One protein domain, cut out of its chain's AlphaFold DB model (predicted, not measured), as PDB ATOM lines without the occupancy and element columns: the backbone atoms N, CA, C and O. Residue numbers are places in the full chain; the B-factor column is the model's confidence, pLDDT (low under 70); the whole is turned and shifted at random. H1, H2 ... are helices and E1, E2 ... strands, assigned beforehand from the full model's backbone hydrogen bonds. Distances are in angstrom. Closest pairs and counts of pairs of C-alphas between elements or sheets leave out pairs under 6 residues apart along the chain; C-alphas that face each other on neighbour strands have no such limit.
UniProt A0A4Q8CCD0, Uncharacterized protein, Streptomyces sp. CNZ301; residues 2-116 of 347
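Overview. This is residues 2 to 116 of the 347 residues of an uncharacterized protein of Streptomyces sp. CNZ301 (UniProt A0A4Q8CCD0). Two small lobes sit end to end along a rod: in one, the strand hairpin E1 and E2 packs beside H2, and the short helix H1 also packs on H2; in the other, H3, H4 and H5 pack loosely at steep angles, with the hairpin E3 and E4 at the far end. Residues 7 to 15 stick out as a loop beyond the first lobe. The printed part has 115 residues with five named helices and four named strands, in the order H1 H2 E1 E2 H3 H4 H5 E3 E4; each sheet is one antiparallel pair, and the class is mixed, with 57 residues, under half, in named elements. The whole is loose, with a radius of gyration of the C-alphas of 17.8 A and spans of 64 by 24 by 19 A.

Along the chain. Look first at E1, residues 33 to 35, and E2, residues 41 to 43, each 7.0 A long. Before them find H2, residues 19 to 29, 15.1 A long, and H1, residues 2 to 6, which begins at C-alpha 2 at (26.627, 0.629, -25.449). After them come H3, residues 48 to 55, 10.2 A, then H4, residues 69 to 79, which runs 16.1 A from C-alpha 69 at (16.773, 30.003, -14.883), and H5, residues 91 to 100, 14.1 A. E3, residues 106 to 108, and E4, residues 113 to 115, are 6.5 A each; E4 ends at C-alpha 115 at (5.533, 29.824, -16.275).

Arrangement. In the hairpin of E1 and E2, antiparallel at 146 degrees, find N 34 and O 42 at 2.8 A. The closest C-alphas of H2 and E1, Ala 27 and Tyr 34, are 5.2 A apart. H1 touches H2, closest at the C-alphas of Leu 2 and Val 23, 7.5 A. H2 is apart from H3, H4 and H5. H3 touches H5 at a steep tilt of 62 degrees, the same way, with the C-alphas of Ala 49 and Ala 97 closest at 4.3 A. H3 also touches H4, at a steep tilt of 58 degrees, the same way; Ser 55 and Ile 76 have the closest C-alphas, 5.8 A. H4 and H5 are close but not clearly touching, with the C-alphas of Ala 69 and His 91 closest at 7.0 A. The closest C-alphas of H5 and E3, Glu 95 and Glu 106, are 6.9 A apart. In the hairpin of E3 and E4, antiparallel at 136 degrees, N 106 and O 115 are 2.8 A apart, within hydrogen-bond range. Every O i to N i+4 pair is within that range in H1, H2, H3 and H5; in H4, 6 of 7 are.

Size, cuts and confidence. The C-alphas farthest apart, Arg 13 and Gly 110, are 63.9 A apart. Without residues 7 to 15, which stand free, the body spans 55 by 23 by 19 A. The links H1 to H2, H3 to H4 and H4 to H5 are long. The printed part has no cut. Its mean pLDDT is 85.4, and residue 87 is under 70.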
ATOM      1  N   LEU A   2      25.790   1.583 -26.199       81.62
ATOM      2  CA  LEU A   2      26.627   0.629 -25.449       81.62
ATOM      3  C   LEU A   2      26.853  -0.691 -26.211       81.62
ATOM      4  O   LEU A   2      27.979  -1.163 -26.292       81.62
ATOM      5  N   ARG A   3      25.804  -1.213 -26.863       82.56
ATOM      6  CA  ARG A   3      25.905  -2.341 -27.809       82.56
ATOM      7  C   ARG A   3      26.958  -2.091 -28.899       82.56
ATOM      8  O   ARG A   3      27.822  -2.922 -29.098       82.56
ATOM      9  N   THR A   4      26.931  -0.907 -29.507       85.06
ATOM     10  CA  THR A   4      27.881  -0.478 -30.548       85.06
ATOM     11  C   THR A   4      29.318  -0.382 -30.026       85.06
ATOM     12  O   THR A   4      30.246  -0.779 -30.709       85.06
ATOM     13  N   LEU A   5      29.529   0.096 -28.793       85.50
ATOM     14  CA  LEU A   5      30.868   0.105 -28.185       85.50
ATOM     15  C   LEU A   5      31.387  -1.311 -27.903       85.50
ATOM     16  O   LEU A   5      32.589  -1.537 -27.947       85.50
ATOM     17  N   ARG A   6      30.487  -2.259 -27.616       87.19
ATOM     18  CA  ARG A   6      30.815  -3.673 -27.388       87.19
ATOM     19  C   ARG A   6      31.110  -4.449 -28.674       87.19
ATOM     20  O   ARG A   6      31.663  -5.536 -28.580       87.19
ATOM     21  N   GLU A   7      30.764  -3.908 -29.843       87.88
ATOM     22  CA  GLU A   7      31.127  -4.489 -31.145       87.88
ATOM     23  C   GLU A   7      32.624  -4.304 -31.457       87.88
ATOM     24  O   GLU A   7      33.181  -5.047 -32.262       87.88
ATOM     25  N   VAL A   8      33.300  -3.357 -30.795       83.31
ATOM     26  CA  VAL A   8      34.751  -3.180 -30.907       83.31
ATOM     27  C   VAL A   8      35.452  -4.226 -30.041       83.31
ATOM     28  O   VAL A   8      35.337  -4.208 -28.813       83.31
ATOM     29  N   ALA A   9      36.183  -5.141 -30.683       79.69
ATOM     30  CA  ALA A   9      36.938  -6.178 -29.991       79.69
ATOM     31  C   ALA A   9      38.012  -5.562 -29.079       79.69
ATOM     32  O   ALA A   9      38.744  -4.651 -29.475       79.69
ATOM     33  N   ALA A  10      38.112  -6.072 -27.851       79.19
ATOM     34  CA  ALA A  10      39.212  -5.716 -26.968       79.19
ATOM     35  C   ALA A  10      40.532  -6.286 -27.531       79.19
ATOM     36  O   ALA A  10      40.513  -7.385 -28.093       79.19
ATOM     37  N   PRO A  11      41.669  -5.582 -27.380       84.00
ATOM     38  CA  PRO A  11      42.974  -6.108 -27.768       84.00
ATOM     39  C   PRO A  11      43.253  -7.476 -27.136       84.00
ATOM     40  O   PRO A  11      42.854  -7.730 -25.993       84.00
ATOM     41  N   GLU A  12      43.970  -8.343 -27.854       74.31
ATOM     42  CA  GLU A  12      44.359  -9.656 -27.334       74.31
ATOM     43  C   GLU A  12      45.081  -9.513 -25.985       74.31
ATOM     44  O   GLU A  12      45.983  -8.688 -25.834       74.31
ATOM     45  N   ARG A  13      44.682 -10.341 -25.007       80.62
ATOM     46  CA  ARG A  13      45.138 -10.335 -23.599       80.62
ATOM     47  C   ARG A  13      44.565  -9.230 -22.696       80.62
ATOM     48  O   ARG A  13      44.989  -9.125 -21.547       80.62
ATOM     49  N   MET A  14      43.576  -8.452 -23.143       82.06
ATOM     50  CA  MET A  14      42.848  -7.516 -22.276       82.06
ATOM     51  C   MET A  14      41.504  -8.096 -21.814       82.06
ATOM     52  O   MET A  14      40.663  -8.475 -22.627       82.06
ATOM     53  N   ASN A  15      41.259  -8.095 -20.499       83.25
ATOM     54  CA  ASN A  15      39.939  -8.428 -19.960       83.25
ATOM     55  C   ASN A  15      38.888  -7.385 -20.391       83.25
ATOM     56  O   ASN A  15      39.188  -6.186 -20.391       83.25
ATOM     57  N   PRO A  16      37.639  -7.795 -20.687       82.00
ATOM     58  CA  PRO A  16      36.577  -6.866 -21.054       82.00
ATOM     59  C   PRO A  16      36.373  -5.785 -19.985       82.00
ATOM     60  O   PRO A  16      36.201  -6.082 -18.802       82.00
ATOM     61  N   LEU A  17      36.354  -4.516 -20.401       85.50
ATOM     62  CA  LEU A  17      36.108  -3.400 -19.488       85.50
ATOM     63  C   LEU A  17      34.672  -3.430 -18.952       85.50
ATOM     64  O   LEU A  17      33.734  -3.810 -19.656       85.50
ATOM     65  N   ALA A  18      34.489  -2.966 -17.715       88.81
ATOM     66  CA  ALA A  18      33.165  -2.641 -17.193       88.81
ATOM     67  C   ALA A  18      32.523  -1.527 -18.037       88.81
ATOM     68  O   ALA A  18      33.220  -0.625 -18.501       88.81
ATOM     69  N   ASP A  19      31.199  -1.549 -18.191       87.62
ATOM     70  CA  ASP A  19      30.453  -0.602 -19.036       87.62
ATOM     71  C   ASP A  19      30.727   0.871 -18.695       87.62
ATOM     72  O   ASP A  19      30.909   1.703 -19.583       87.62
ATOM     73  N   THR A  20      30.845   1.186 -17.405       86.75
ATOM     74  CA  THR A  20      31.224   2.516 -16.897       86.75
ATOM     75  C   THR A  20      32.600   2.958 -17.393       86.75
ATOM     76  O   THR A  20      32.769   4.097 -17.838       86.75
ATOM     77  N   ARG A  21      33.582   2.050 -17.370       88.12
ATOM     78  CA  ARG A  21      34.949   2.300 -17.848       88.12
ATOM     79  C   ARG A  21      34.999   2.370 -19.368       88.12
ATOM     80  O   ARG A  21      35.696   3.229 -19.890       88.12
ATOM     81  N   LEU A  22      34.236   1.526 -20.063       90.06
ATOM     82  CA  LEU A  22      34.157   1.510 -21.523       90.06
ATOM     83  C   LEU A  22      33.589   2.825 -22.070       90.06
ATOM     84  O   LEU A  22      34.175   3.415 -22.972       90.06
ATOM     85  N   VAL A  23      32.487   3.322 -21.500       89.31
ATOM     86  CA  VAL A  23      31.880   4.597 -21.919       89.31
ATOM     87  C   VAL A  23      32.794   5.779 -21.605       89.31
ATOM     88  O   VAL A  23      32.960   6.661 -22.446       89.31
ATOM     89  N   THR A  24      33.418   5.788 -20.425       88.81
ATOM     90  CA  THR A  24      34.374   6.841 -20.049       88.81
ATOM     91  C   THR A  24      35.582   6.855 -20.984       88.81
ATOM     92  O   THR A  24      35.946   7.916 -21.479       88.81
ATOM     93  N   LEU A  25      36.154   5.683 -21.284       90.19
ATOM     94  CA  LEU A  25      37.284   5.541 -22.200       90.19
ATOM     95  C   LEU A  25      36.919   5.978 -23.625       90.19
ATOM     96  O   LEU A  25      37.670   6.713 -24.261       90.19
ATOM     97  N   ALA A  26      35.747   5.566 -24.116       90.62
ATOM     98  CA  ALA A  26      35.257   5.957 -25.434       90.62
ATOM     99  C   ALA A  26      35.069   7.479 -25.542       90.62
ATOM    100  O   ALA A  26      35.447   8.081 -26.544       90.62
ATOM    101  N   ALA A  27      34.526   8.116 -24.500       91.12
ATOM    102  CA  ALA A  27      34.396   9.567 -24.462       91.12
ATOM    103  C   ALA A  27      35.758  10.272 -24.354       91.12
ATOM    104  O   ALA A  27      35.955  11.272 -25.035       91.12
ATOM    105  N   SER A  28      36.710   9.753 -23.567       89.75
ATOM    106  CA  SER A  28      38.053  10.345 -23.457       89.75
ATOM    107  C   SER A  28      38.876  10.207 -24.736       89.75
ATOM    108  O   SER A  28      39.667  11.089 -25.047       89.75
ATOM    109  N   ALA A  29      38.680   9.121 -25.488       91.81
ATOM    110  CA  ALA A  29      39.313   8.918 -26.789       91.81
ATOM    111  C   ALA A  29      38.684   9.786 -27.896       91.81
ATOM    112  O   ALA A  29      39.266   9.946 -28.966       91.81
ATOM    113  N   SER A  30      37.494  10.352 -27.660       89.88
ATOM    114  CA  SER A  30      36.793  11.201 -28.620       89.88
ATOM    115  C   SER A  30      37.102  12.683 -28.403       89.88
ATOM    116  O   SER A  30      36.901  13.233 -27.322       89.88
ATOM    117  N   GLN A  31      37.471  13.381 -29.478       89.38
ATOM    118  CA  GLN A  31      37.623  14.842 -29.461       89.38
ATOM    119  C   GLN A  31      36.273  15.585 -29.451       89.38
ATOM    120  O   GLN A  31      36.215  16.769 -29.130       89.38
ATOM    121  N   HIS A  32      35.168  14.902 -29.774       88.69
ATOM    122  CA  HIS A  32      33.873  15.537 -30.041       88.69
ATOM    123  C   HIS A  32      32.759  15.124 -29.085       88.69
ATOM    124  O   HIS A  32      31.634  15.606 -29.235       88.69
ATOM    125  N   ALA A  33      33.041  14.287 -28.085       91.56
ATOM    126  CA  ALA A  33      32.013  13.788 -27.181       91.56
ATOM    127  C   ALA A  33      32.376  13.887 -25.694       91.56
ATOM    128  O   ALA A  33      33.542  13.996 -25.315       91.56
ATOM    129  N   TYR A  34      31.333  13.843 -24.870       91.19
ATOM    130  CA  TYR A  34      31.371  13.694 -23.421       91.19
ATOM    131  C   TYR A  34      30.595  12.442 -23.005       91.19
ATOM    132  O   TYR A  34      29.714  11.980 -23.733       91.19
ATOM    133  N   ALA A  35      30.889  11.934 -21.809       89.50
ATOM    134  CA  ALA A  35      30.110  10.890 -21.152       89.50
ATOM    135  C   ALA A  35      29.189  11.489 -20.081       89.50
ATOM    136  O   ALA A  35      29.523  12.484 -19.433       89.50
ATOM    137  N   SER A  36      28.026  10.874 -19.878       83.69
ATOM    138  CA  SER A  36      27.147  11.152 -18.744       83.69
ATOM    139  C   SER A  36      27.227  10.024 -17.705       83.69
ATOM    140  O   SER A  36      27.496   8.871 -18.063       83.69
ATOM    141  N   PRO A  37      26.899  10.300 -16.428       75.88
ATOM    142  CA  PRO A  37      26.803   9.275 -15.384       75.88
ATOM    143  C   PRO A  37      25.786   8.164 -15.690       75.88
ATOM    144  O   PRO A  37      25.794   7.120 -15.049       75.88
ATOM    145  N   ARG A  38      24.901   8.376 -16.672       80.69
ATOM    146  CA  ARG A  38      23.881   7.417 -17.117       80.69
ATOM    147  C   ARG A  38      24.373   6.484 -18.224       80.69
ATOM    148  O   ARG A  38      23.551   5.848 -18.874       80.69
ATOM    149  N   LEU A  39      25.687   6.413 -18.445       86.88
ATOM    150  CA  LEU A  39      26.296   5.639 -19.530       86.88
ATOM    151  C   LEU A  39      25.824   6.109 -20.915       86.88
ATOM    152  O   LEU A  39      25.626   5.297 -21.816       86.88
ATOM    153  N   GLU A  40      25.634   7.421 -21.086       87.81
ATOM    154  CA  GLU A  40      25.304   8.047 -22.373       87.81
ATOM    155  C   GLU A  40      26.522   8.812 -22.907       87.81
ATOM    156  O   GLU A  40      27.270   9.405 -22.134       87.81
ATOM    157  N   ILE A  41      26.694   8.841 -24.228       89.38
ATOM    158  CA  ILE A  41      27.666   9.684 -24.929       89.38
ATOM    159  C   ILE A  41      26.889  10.791 -25.638       89.38
ATOM    160  O   ILE A  41      25.906  10.516 -26.332       89.38
ATOM    161  N   TYR A  42      27.316  12.039 -25.463       89.12
ATOM    162  CA  TYR A  42      26.694  13.206 -26.087       89.12
ATOM    163  C   TYR A  42      27.745  14.119 -26.728       89.12
ATOM    164  O   TYR A  42      28.874  14.185 -26.238       89.12
ATOM    165  N   PRO A  43      27.410  14.809 -27.834       91.12
ATOM    166  CA  PRO A  43      28.366  15.662 -28.522       91.12
ATOM    167  C   PRO A  43      28.701  16.895 -27.680       91.12
ATOM    168  O   PRO A  43      27.838  17.450 -26.999       91.12
ATOM    169  N   ARG A  44      29.945  17.368 -27.774       89.81
ATOM    170  CA  ARG A  44      30.391  18.611 -27.121       89.81
ATOM    171  C   ARG A  44      29.658  19.842 -27.652       89.81
ATOM    172  O   ARG A  44      29.481  20.807 -26.924       89.81
ATOM    173  N   THR A  45      29.195  19.772 -28.899       88.31
ATOM    174  CA  THR A  45      28.421  20.803 -29.605       88.31
ATOM    175  C   THR A  45      26.911  20.700 -29.360       88.31
ATOM    176  O   THR A  45      26.118  21.254 -30.119       88.31
ATOM    177  N   LEU A  46      26.473  19.952 -28.339       89.44
ATOM    178  CA  LEU A  46      25.054  19.815 -28.026       89.44
ATOM    179  C   LEU A  46      24.447  21.190 -27.685       89.44
ATOM    180  O   LEU A  46      24.745  21.772 -26.652       89.44
ATOM    181  N   GLY A  47      23.566  21.694 -28.550       90.12
ATOM    182  CA  GLY A  47      22.887  22.973 -28.327       90.12
ATOM    183  C   GLY A  47      21.910  22.946 -27.146       90.12
ATOM    184  O   GLY A  47      21.356  21.895 -26.801       90.12
ATOM    185  N   LEU A  48      21.655  24.121 -26.558       90.81
ATOM    186  CA  LEU A  48      20.816  24.300 -25.369       90.81
ATOM    187  C   LEU A  48      19.385  23.775 -25.560       90.81
ATOM    188  O   LEU A  48      18.921  22.981 -24.743       90.81
ATOM    189  N   ALA A  49      18.710  24.123 -26.658       87.81
ATOM    190  CA  ALA A  49      17.358  23.640 -26.950       87.81
ATOM    191  C   ALA A  49      17.293  22.107 -27.016       87.81
ATOM    192  O   ALA A  49      16.417  21.453 -26.437       87.81
ATOM    193  N   ARG A  50      18.285  21.485 -27.662       85.88
ATOM    194  CA  ARG A  50      18.385  20.025 -27.740       85.88
ATOM    195  C   ARG A  50      18.696  19.405 -26.377       85.88
ATOM    196  O   ARG A  50      18.132  18.357 -26.058       85.88
ATOM    197  N   ALA A  51      19.525  20.050 -25.561       88.81
ATOM    198  CA  ALA A  51      19.788  19.634 -24.188       88.81
ATOM    199  C   ALA A  51      18.526  19.719 -23.315       88.81
ATOM    200  O   ALA A  51      18.211  18.750 -22.623       88.81
ATOM    201  N   ILE A  52      17.742  20.800 -23.391       87.44
ATOM    202  CA  ILE A  52      16.439  20.945 -22.710       87.44
ATOM    203  C   ILE A  52      15.493  19.827 -23.153       87.44
ATOM    204  O   ILE A  52      14.930  19.108 -22.324       87.44
ATOM    205  N   ARG A  53      15.378  19.613 -24.466       82.44
ATOM    206  CA  ARG A  53      14.510  18.584 -25.040       82.44
ATOM    207  C   ARG A  53      14.899  17.174 -24.598       82.44
ATOM    208  O   ARG A  53      14.017  16.372 -24.323       82.44
ATOM    209  N   ILE A  54      16.183  16.831 -24.517       79.00
ATOM    210  CA  ILE A  54      16.597  15.485 -24.089       79.00
ATOM    211  C   ILE A  54      16.532  15.344 -22.562       79.00
ATOM    212  O   ILE A  54      16.095  14.312 -22.057       79.00
ATOM    213  N   SER A  55      16.947  16.361 -21.805       81.62
ATOM    214  CA  SER A  55      16.919  16.339 -20.334       81.62
ATOM    215  C   SER A  55      15.512  16.403 -19.753       81.62
ATOM    216  O   SER A  55      15.327  15.963 -18.622       81.62
ATOM    217  N   GLN A  56      14.537  16.902 -20.523       84.38
ATOM    218  CA  GLN A  56      13.194  17.217 -20.036       84.38
ATOM    219  C   GLN A  56      13.239  18.205 -18.857       84.38
ATOM    220  O   GLN A  56      12.392  18.162 -17.971       84.38
ATOM    221  N   ALA A  57      14.225  19.108 -18.839       80.31
ATOM    222  CA  ALA A  57      14.442  20.032 -17.726       80.31
ATOM    223  C   ALA A  57      13.217  20.925 -17.437       80.31
ATOM    224  O   ALA A  57      12.909  21.195 -16.275       80.31
ATOM    225  N   ALA A  58      12.477  21.304 -18.480       82.56
ATOM    226  CA  ALA A  58      11.258  22.108 -18.403       82.56
ATOM    227  C   ALA A  58       9.964  21.287 -18.224       82.56
ATOM    228  O   ALA A  58       8.875  21.851 -18.130       82.56
ATOM    229  N   ALA A  59      10.043  19.953 -18.164       76.94
ATOM    230  CA  ALA A  59       8.859  19.125 -17.965       76.94
ATOM    231  C   ALA A  59       8.326  19.241 -16.526       76.94
ATOM    232  O   ALA A  59       9.084  19.366 -15.559       76.94
ATOM    233  N   GLY A  60       6.998  19.190 -16.387       72.94
ATOM    234  CA  GLY A  60       6.319  19.209 -15.087       72.94
ATOM    235  C   GLY A  60       6.373  20.550 -14.348       72.94
ATOM    236  O   GLY A  60       6.086  20.585 -13.152       72.94
ATOM    237  N   VAL A  61       6.742  21.645 -15.023       77.19
ATOM    238  CA  VAL A  61       6.686  22.997 -14.450       77.19
ATOM    239  C   VAL A  61       5.228  23.371 -14.200       77.19
ATOM    240  O   VAL A  61       4.392  23.331 -15.102       77.19
ATOM    241  N   ARG A  62       4.921  23.703 -12.948       74.88
ATOM    242  CA  ARG A  62       3.565  24.007 -12.497       74.88
ATOM    243  C   ARG A  62       3.314  25.509 -12.537       74.88
ATOM    244  O   ARG A  62       4.223  26.299 -12.288       74.88
ATOM    245  N   ARG A  63       2.069  25.910 -12.796       74.19
ATOM    246  CA  ARG A  63       1.683  27.328 -12.898       74.19
ATOM    247  C   ARG A  63       1.849  28.074 -11.573       74.19
ATOM    248  O   ARG A  63       2.149  29.260 -11.563       74.19
ATOM    249  N   GLU A  64       1.660  27.383 -10.457       72.56
ATOM    250  CA  GLU A  64       1.773  27.944  -9.114       72.56
ATOM    251  C   GLU A  64       3.217  28.228  -8.682       72.56
ATOM    252  O   GLU A  64       3.435  29.149  -7.898       72.56
ATOM    253  N   SER A  65       4.192  27.462  -9.180       77.25
ATOM    254  CA  SER A  65       5.589  27.538  -8.729       77.25
ATOM    255  C   SER A  65       6.540  28.118  -9.775       77.25
ATOM    256  O   SER A  65       7.559  28.709  -9.414       77.25
ATOM    257  N   GLY A  66       6.234  27.934 -11.062       85.38
ATOM    258  CA  GLY A  66       7.152  28.233 -12.158       85.38
ATOM    259  C   GLY A  66       8.473  27.473 -12.030       85.38
ATOM    260  O   GLY A  66       8.591  26.518 -11.253       85.38
ATOM    261  N   ILE A  67       9.471  27.909 -12.795       89.06
ATOM    262  CA  ILE A  67      10.861  27.454 -12.682       89.06
ATOM    263  C   ILE A  67      11.817  28.625 -12.916       89.06
ATOM    264  O   ILE A  67      11.595  29.436 -13.810       89.06
ATOM    265  N   SER A  68      12.873  28.747 -12.114       89.81
ATOM    266  CA  SER A  68      13.906  29.768 -12.334       89.81
ATOM    267  C   SER A  68      14.930  29.329 -13.390       89.81
ATOM    268  O   SER A  68      15.112  28.136 -13.647       89.81
ATOM    269  N   ALA A  69      15.659  30.287 -13.970       90.69
ATOM    270  CA  ALA A  69      16.773  30.003 -14.883       90.69
ATOM    271  C   ALA A  69      17.839  29.089 -14.243       90.69
ATOM    272  O   ALA A  69      18.350  28.161 -14.879       90.69
ATOM    273  N   GLY A  70      18.130  29.307 -12.955       87.94
ATOM    274  CA  GLY A  70      19.048  28.473 -12.178       87.94
ATOM    275  C   GLY A  70      18.533  27.044 -12.004       87.94
ATOM    276  O   GLY A  70      19.258  26.097 -12.295       87.94
ATOM    277  N   GLU A  71      17.265  26.871 -11.617       87.56
ATOM    278  CA  GLU A  71      16.631  25.550 -11.467       87.56
ATOM    279  C   GLU A  71      16.625  24.773 -12.796       87.56
ATOM    280  O   GLU A  71      16.917  23.573 -12.826       87.56
ATOM    281  N   LEU A  72      16.339  25.456 -13.908       89.81
ATOM    282  CA  LEU A  72      16.367  24.870 -15.245       89.81
ATOM    283  C   LEU A  72      17.789  24.428 -15.630       89.81
ATOM    284  O   LEU A  72      17.988  23.298 -16.081       89.81
ATOM    285  N   THR A  73      18.789  25.265 -15.350       90.19
ATOM    286  CA  THR A  73      20.212  24.957 -15.557       90.19
ATOM    287  C   THR A  73      20.660  23.757 -14.723       90.19
ATOM    288  O   THR A  73      21.310  22.850 -15.243       90.19
ATOM    289  N   THR A  74      20.265  23.688 -13.448       88.12
ATOM    290  CA  THR A  74      20.547  22.542 -12.572       88.12
ATOM    291  C   THR A  74      19.981  21.247 -13.150       88.12
ATOM    292  O   THR A  74      20.679  20.234 -13.192       88.12
ATOM    293  N   ARG A  75      18.742  21.269 -13.657       88.31
ATOM    294  CA  ARG A  75      18.115  20.092 -14.281       88.31
ATOM    295  C   ARG A  75      18.812  19.668 -15.577       88.31
ATOM    296  O   ARG A  75      18.943  18.470 -15.823       88.31
ATOM    297  N   ILE A  76      19.293  20.619 -16.382       90.00
ATOM    298  CA  ILE A  76      20.101  20.319 -17.575       90.00
ATOM    299  C   ILE A  76      21.418  19.653 -17.159       90.00
ATOM    300  O   ILE A  76      21.727  18.563 -17.645       90.00
ATOM    301  N   ARG A  77      22.151  20.251 -16.208       88.69
ATOM    302  CA  ARG A  77      23.433  19.725 -15.701       88.69
ATOM    303  C   ARG A  77      23.291  18.352 -15.041       88.69
ATOM    304  O   ARG A  77      24.197  17.534 -15.155       88.69
ATOM    305  N   ALA A  78      22.141  18.049 -14.437       86.75
ATOM    306  CA  ALA A  78      21.861  16.726 -13.876       86.75
ATOM    307  C   ALA A  78      21.896  15.596 -14.925       86.75
ATOM    308  O   ALA A  78      22.177  14.448 -14.579       86.75
ATOM    309  N   ARG A  79      21.617  15.891 -16.206       86.62
ATOM    310  CA  ARG A  79      21.782  14.930 -17.312       86.62
ATOM    311  C   ARG A  79      23.079  15.142 -18.093       86.62
ATOM    312  O   ARG A  79      23.704  14.160 -18.486       86.62
ATOM    313  N   PHE A  80      23.470  16.394 -18.311       90.06
ATOM    314  CA  PHE A  80      24.629  16.779 -19.113       90.06
ATOM    315  C   PHE A  80      25.618  17.599 -18.271       90.06
ATOM    316  O   PHE A  80      25.663  18.824 -18.394       90.06
ATOM    317  N   PRO A  81      26.398  16.951 -17.388       87.88
ATOM    318  CA  PRO A  81      27.232  17.658 -16.417       87.88
ATOM    319  C   PRO A  81      28.388  18.438 -17.053       87.88
ATOM    320  O   PRO A  81      28.798  19.456 -16.511       87.88
ATOM    321  N   SER A  82      28.898  17.980 -18.199       88.56
ATOM    322  CA  SER A  82      30.036  18.586 -18.908       88.56
ATOM    323  C   SER A  82      29.604  19.459 -20.087       88.56
ATOM    324  O   SER A  82      30.437  19.842 -20.905       88.56
ATOM    325  N   LEU A  83      28.305  19.750 -20.212       87.81
ATOM    326  CA  LEU A  83      27.805  20.633 -21.256       87.81
ATOM    327  C   LEU A  83      28.305  22.064 -21.003       87.81
ATOM    328  O   LEU A  83      28.033  22.594 -19.921       87.81
ATOM    329  N   PRO A  84      28.997  22.702 -21.964       83.62
ATOM    330  CA  PRO A  84      29.401  24.091 -21.824       83.62
ATOM    331  C   PRO A  84      28.150  24.969 -21.904       83.62
ATOM    332  O   PRO A  84      27.604  25.216 -22.976       83.62
ATOM    333  N   LEU A  85      27.668  25.391 -20.741       81.19
ATOM    334  CA  LEU A  85      26.618  26.390 -20.612       81.19
ATOM    335  C   LEU A  85      27.276  27.717 -20.223       81.19
ATOM    336  O   LEU A  85      28.162  27.685 -19.367       81.19
ATOM    337  N   PRO A  86      26.861  28.856 -20.805       76.94
ATOM    338  CA  PRO A  86      27.309  30.169 -20.352       76.94
ATOM    339  C   PRO A  86      27.086  30.338 -18.843       76.94
ATOM    340  O   PRO A  86      26.059  29.890 -18.325       76.94
ATOM    341  N   ASP A  87      28.013  31.002 -18.147       66.25
ATOM    342  CA  ASP A  87      27.893  31.261 -16.702       66.25
ATOM    343  C   ASP A  87      26.676  32.133 -16.368       66.25
ATOM    344  O   ASP A  87      26.071  31.990 -15.306       66.25
ATOM    345  N   VAL A  88      26.268  32.985 -17.314       70.75
ATOM    346  CA  VAL A  88      25.029  33.761 -17.257       70.75
ATOM    347  C   VAL A  88      24.199  33.448 -18.498       70.75
ATOM    348  O   VAL A  88      24.496  33.902 -19.601       70.75
ATOM    349  N   LEU A  89      23.139  32.662 -18.317       79.19
ATOM    350  CA  LEU A  89      22.103  32.462 -19.328       79.19
ATOM    351  C   LEU A  89      21.033  33.540 -19.156       79.19
ATOM    352  O   LEU A  89      20.372  33.603 -18.118       79.19
ATOM    353  N   THR A  90      20.868  34.393 -20.166       86.19
ATOM    354  CA  THR A  90      19.809  35.408 -20.166       86.19
ATOM    355  C   THR A  90      18.438  34.744 -20.268       86.19
ATOM    356  O   THR A  90      18.293  33.664 -20.845       86.19
ATOM    357  N   HIS A  91      17.409  35.392 -19.712       85.06
ATOM    358  CA  HIS A  91      16.041  34.879 -19.805       85.06
ATOM    359  C   HIS A  91      15.580  34.762 -21.266       85.06
ATOM    360  O   HIS A  91      14.958  33.765 -21.601       85.06
ATOM    361  N   VAL A  92      15.983  35.699 -22.135       88.12
ATOM    362  CA  VAL A  92      15.707  35.670 -23.583       88.12
ATOM    363  C   VAL A  92      16.296  34.419 -24.239       88.12
ATOM    364  O   VAL A  92      15.575  33.658 -24.871       88.12
ATOM    365  N   ALA A  93      17.586  34.133 -24.020       87.50
ATOM    366  CA  ALA A  93      18.227  32.953 -24.607       87.50
ATOM    367  C   ALA A  93      17.609  31.636 -24.105       87.50
ATOM    368  O   ALA A  93      17.587  30.631 -24.817       87.50
ATOM    369  N   LEU A  94      17.120  31.625 -22.861       90.38
ATOM    370  CA  LEU A  94      16.396  30.489 -22.303       90.38
ATOM    371  C   LEU A  94      14.996  30.352 -22.896       90.38
ATOM    372  O   LEU A  94      14.605  29.232 -23.201       90.38
ATOM    373  N   GLU A  95      14.270  31.449 -23.074       89.31
ATOM    374  CA  GLU A  95      12.945  31.466 -23.696       89.31
ATOM    375  C   GLU A  95      13.011  30.978 -25.149       89.31
ATOM    376  O   GLU A  95      12.276  30.065 -25.521       89.31
ATOM    377  N   ASP A  96      13.980  31.465 -25.930       89.75
ATOM    378  CA  ASP A  96      14.239  30.998 -27.296       89.75
ATOM    379  C   ASP A  96      14.535  29.494 -27.330       89.75
ATOM    380  O   ASP A  96      13.942  28.740 -28.104       89.75
ATOM    381  N   ALA A  97      15.414  29.024 -26.441       89.62
ATOM    382  CA  ALA A  97      15.764  27.611 -26.370       89.62
ATOM    383  C   ALA A  97      14.607  26.728 -25.867       89.62
ATOM    384  O   ALA A  97      14.516  25.561 -26.254       89.62
ATOM    385  N   LEU A  98      13.735  27.252 -25.001       88.88
ATOM    386  CA  LEU A  98      12.522  26.583 -24.529       88.88
ATOM    387  C   LEU A  98      11.497  26.459 -25.659       88.88
ATOM    388  O   LEU A  98      10.985  25.359 -25.885       88.88
ATOM    389  N   ASN A  99      11.282  27.537 -26.412       84.75
ATOM    390  CA  ASN A  99      10.421  27.563 -27.591       84.75
ATOM    391  C   ASN A  99      10.922  26.590 -28.661       84.75
ATOM    392  O   ASN A  99      10.168  25.720 -29.101       84.75
ATOM    393  N   GLU A 100      12.214  26.632 -29.001       82.38
ATOM    394  CA  GLU A 100      12.819  25.669 -29.925       82.38
ATOM    395  C   GLU A 100      12.692  24.230 -29.388       82.38
ATOM    396  O   GLU A 100      12.515  23.281 -30.152       82.38
ATOM    397  N   ALA A 101      12.731  24.021 -28.069       78.62
ATOM    398  CA  ALA A 101      12.571  22.708 -27.446       78.62
ATOM    399  C   ALA A 101      11.112  22.196 -27.361       78.62
ATOM    400  O   ALA A 101      10.929  21.045 -26.940       78.62
ATOM    401  N   ASP A 102      10.125  22.970 -27.824       80.19
ATOM    402  CA  ASP A 102       8.673  22.752 -27.700       80.19
ATOM    403  C   ASP A 102       8.138  22.823 -26.253       80.19
ATOM    404  O   ASP A 102       7.228  22.073 -25.879       80.19
ATOM    405  N   PHE A 103       8.711  23.684 -25.412       82.38
ATOM    406  CA  PHE A 103       8.203  23.976 -24.072       82.38
ATOM    407  C   PHE A 103       7.671  25.411 -24.028       82.38
ATOM    408  O   PHE A 103       8.476  26.329 -23.893       82.38
ATOM    409  N   PRO A 104       6.341  25.617 -24.110       82.50
ATOM    410  CA  PRO A 104       5.755  26.951 -24.071       82.50
ATOM    411  C   PRO A 104       5.779  27.451 -22.624       82.50
ATOM    412  O   PRO A 104       4.815  27.272 -21.885       82.50
ATOM    413  N   LEU A 105       6.918  27.972 -22.177       86.88
ATOM    414  CA  LEU A 105       7.036  28.672 -20.905       86.88
ATOM    415  C   LEU A 105       7.395  30.126 -21.189       86.88
ATOM    416  O   LEU A 105       8.337  30.387 -21.928       86.88
ATOM    417  N   GLU A 106       6.674  31.034 -20.556       87.94
ATOM    418  CA  GLU A 106       6.842  32.478 -20.685       87.94
ATOM    419  C   GLU A 106       7.583  33.008 -19.460       87.94
ATOM    420  O   GLU A 106       7.304  32.594 -18.324       87.94
ATOM    421  N   TYR A 107       8.538  33.907 -19.675       91.56
ATOM    422  CA  TYR A 107       9.256  34.553 -18.586       91.56
ATOM    423  C   TYR A 107       8.426  35.674 -17.941       91.56
ATOM    424  O   TYR A 107       8.038  36.644 -18.586       91.56
ATOM    425  N   ASP A 108       8.193  35.576 -16.630       88.44
ATOM    426  CA  ASP A 108       7.601  36.641 -15.817       88.44
ATOM    427  C   ASP A 108       8.727  37.441 -15.151       88.44
ATOM    428  O   ASP A 108       9.392  36.955 -14.228       88.44
ATOM    429  N   SER A 109       8.930  38.680 -15.608       87.88
ATOM    430  CA  SER A 109       9.964  39.584 -15.092       87.88
ATOM    431  C   SER A 109       9.723  40.029 -13.647       87.88
ATOM    432  O   SER A 109      10.682  40.319 -12.939       87.88
ATOM    433  N   GLY A 110       8.475  40.038 -13.167       84.12
ATOM    434  CA  GLY A 110       8.146  40.389 -11.783       84.12
ATOM    435  C   GLY A 110       8.430  39.262 -10.788       84.12
ATOM    436  O   GLY A 110       8.589  39.513  -9.593       84.12
ATOM    437  N   ARG A 111       8.488  38.013 -11.263       84.19
ATOM    438  CA  ARG A 111       8.765  36.815 -10.446       84.19
ATOM    439  C   ARG A 111      10.100  36.146 -10.761       84.19
ATOM    440  O   ARG A 111      10.437  35.163 -10.102       84.19
ATOM    441  N   GLU A 112      10.806  36.643 -11.773       88.94
ATOM    442  CA  GLU A 112      12.067  36.119 -12.307       88.94
ATOM    443  C   GLU A 112      12.019  34.610 -12.619       88.94
ATOM    444  O   GLU A 112      12.969  33.854 -12.382       88.94
ATOM    445  N   ARG A 113      10.875  34.137 -13.123       91.94
ATOM    446  CA  ARG A 113      10.579  32.711 -13.317       91.94
ATOM    447  C   ARG A 113       9.807  32.475 -14.609       91.94
ATOM    448  O   ARG A 113       9.045  33.323 -15.052       91.94
ATOM    449  N   PHE A 114       9.974  31.283 -15.163       89.06
ATOM    450  CA  PHE A 114       9.252  30.791 -16.329       89.06
ATOM    451  C   PHE A 114       7.969  30.071 -15.908       89.06
ATOM    452  O   PHE A 114       8.000  29.210 -15.018       89.06
ATOM    453  N   PHE A 115       6.854  30.384 -16.563       87.62
ATOM    454  CA  PHE A 115       5.533  29.824 -16.275       87.62
ATOM    455  C   PHE A 115       4.850  29.310 -17.544       87.62
ATOM    456  O   PHE A 115       5.029  29.885 -18.608       87.62
ATOM    457  N   PRO A 116       4.016  28.261 -17.459       83.25
ATOM    458  CA  PRO A 116       3.147  27.884 -18.573       83.25
ATOM    459  C   PRO A 116       2.172  29.024 -18.940       83.25
ATOM    460  O   PRO A 116       1.743  29.744 -18.027       83.25
TER     461      PRO A 116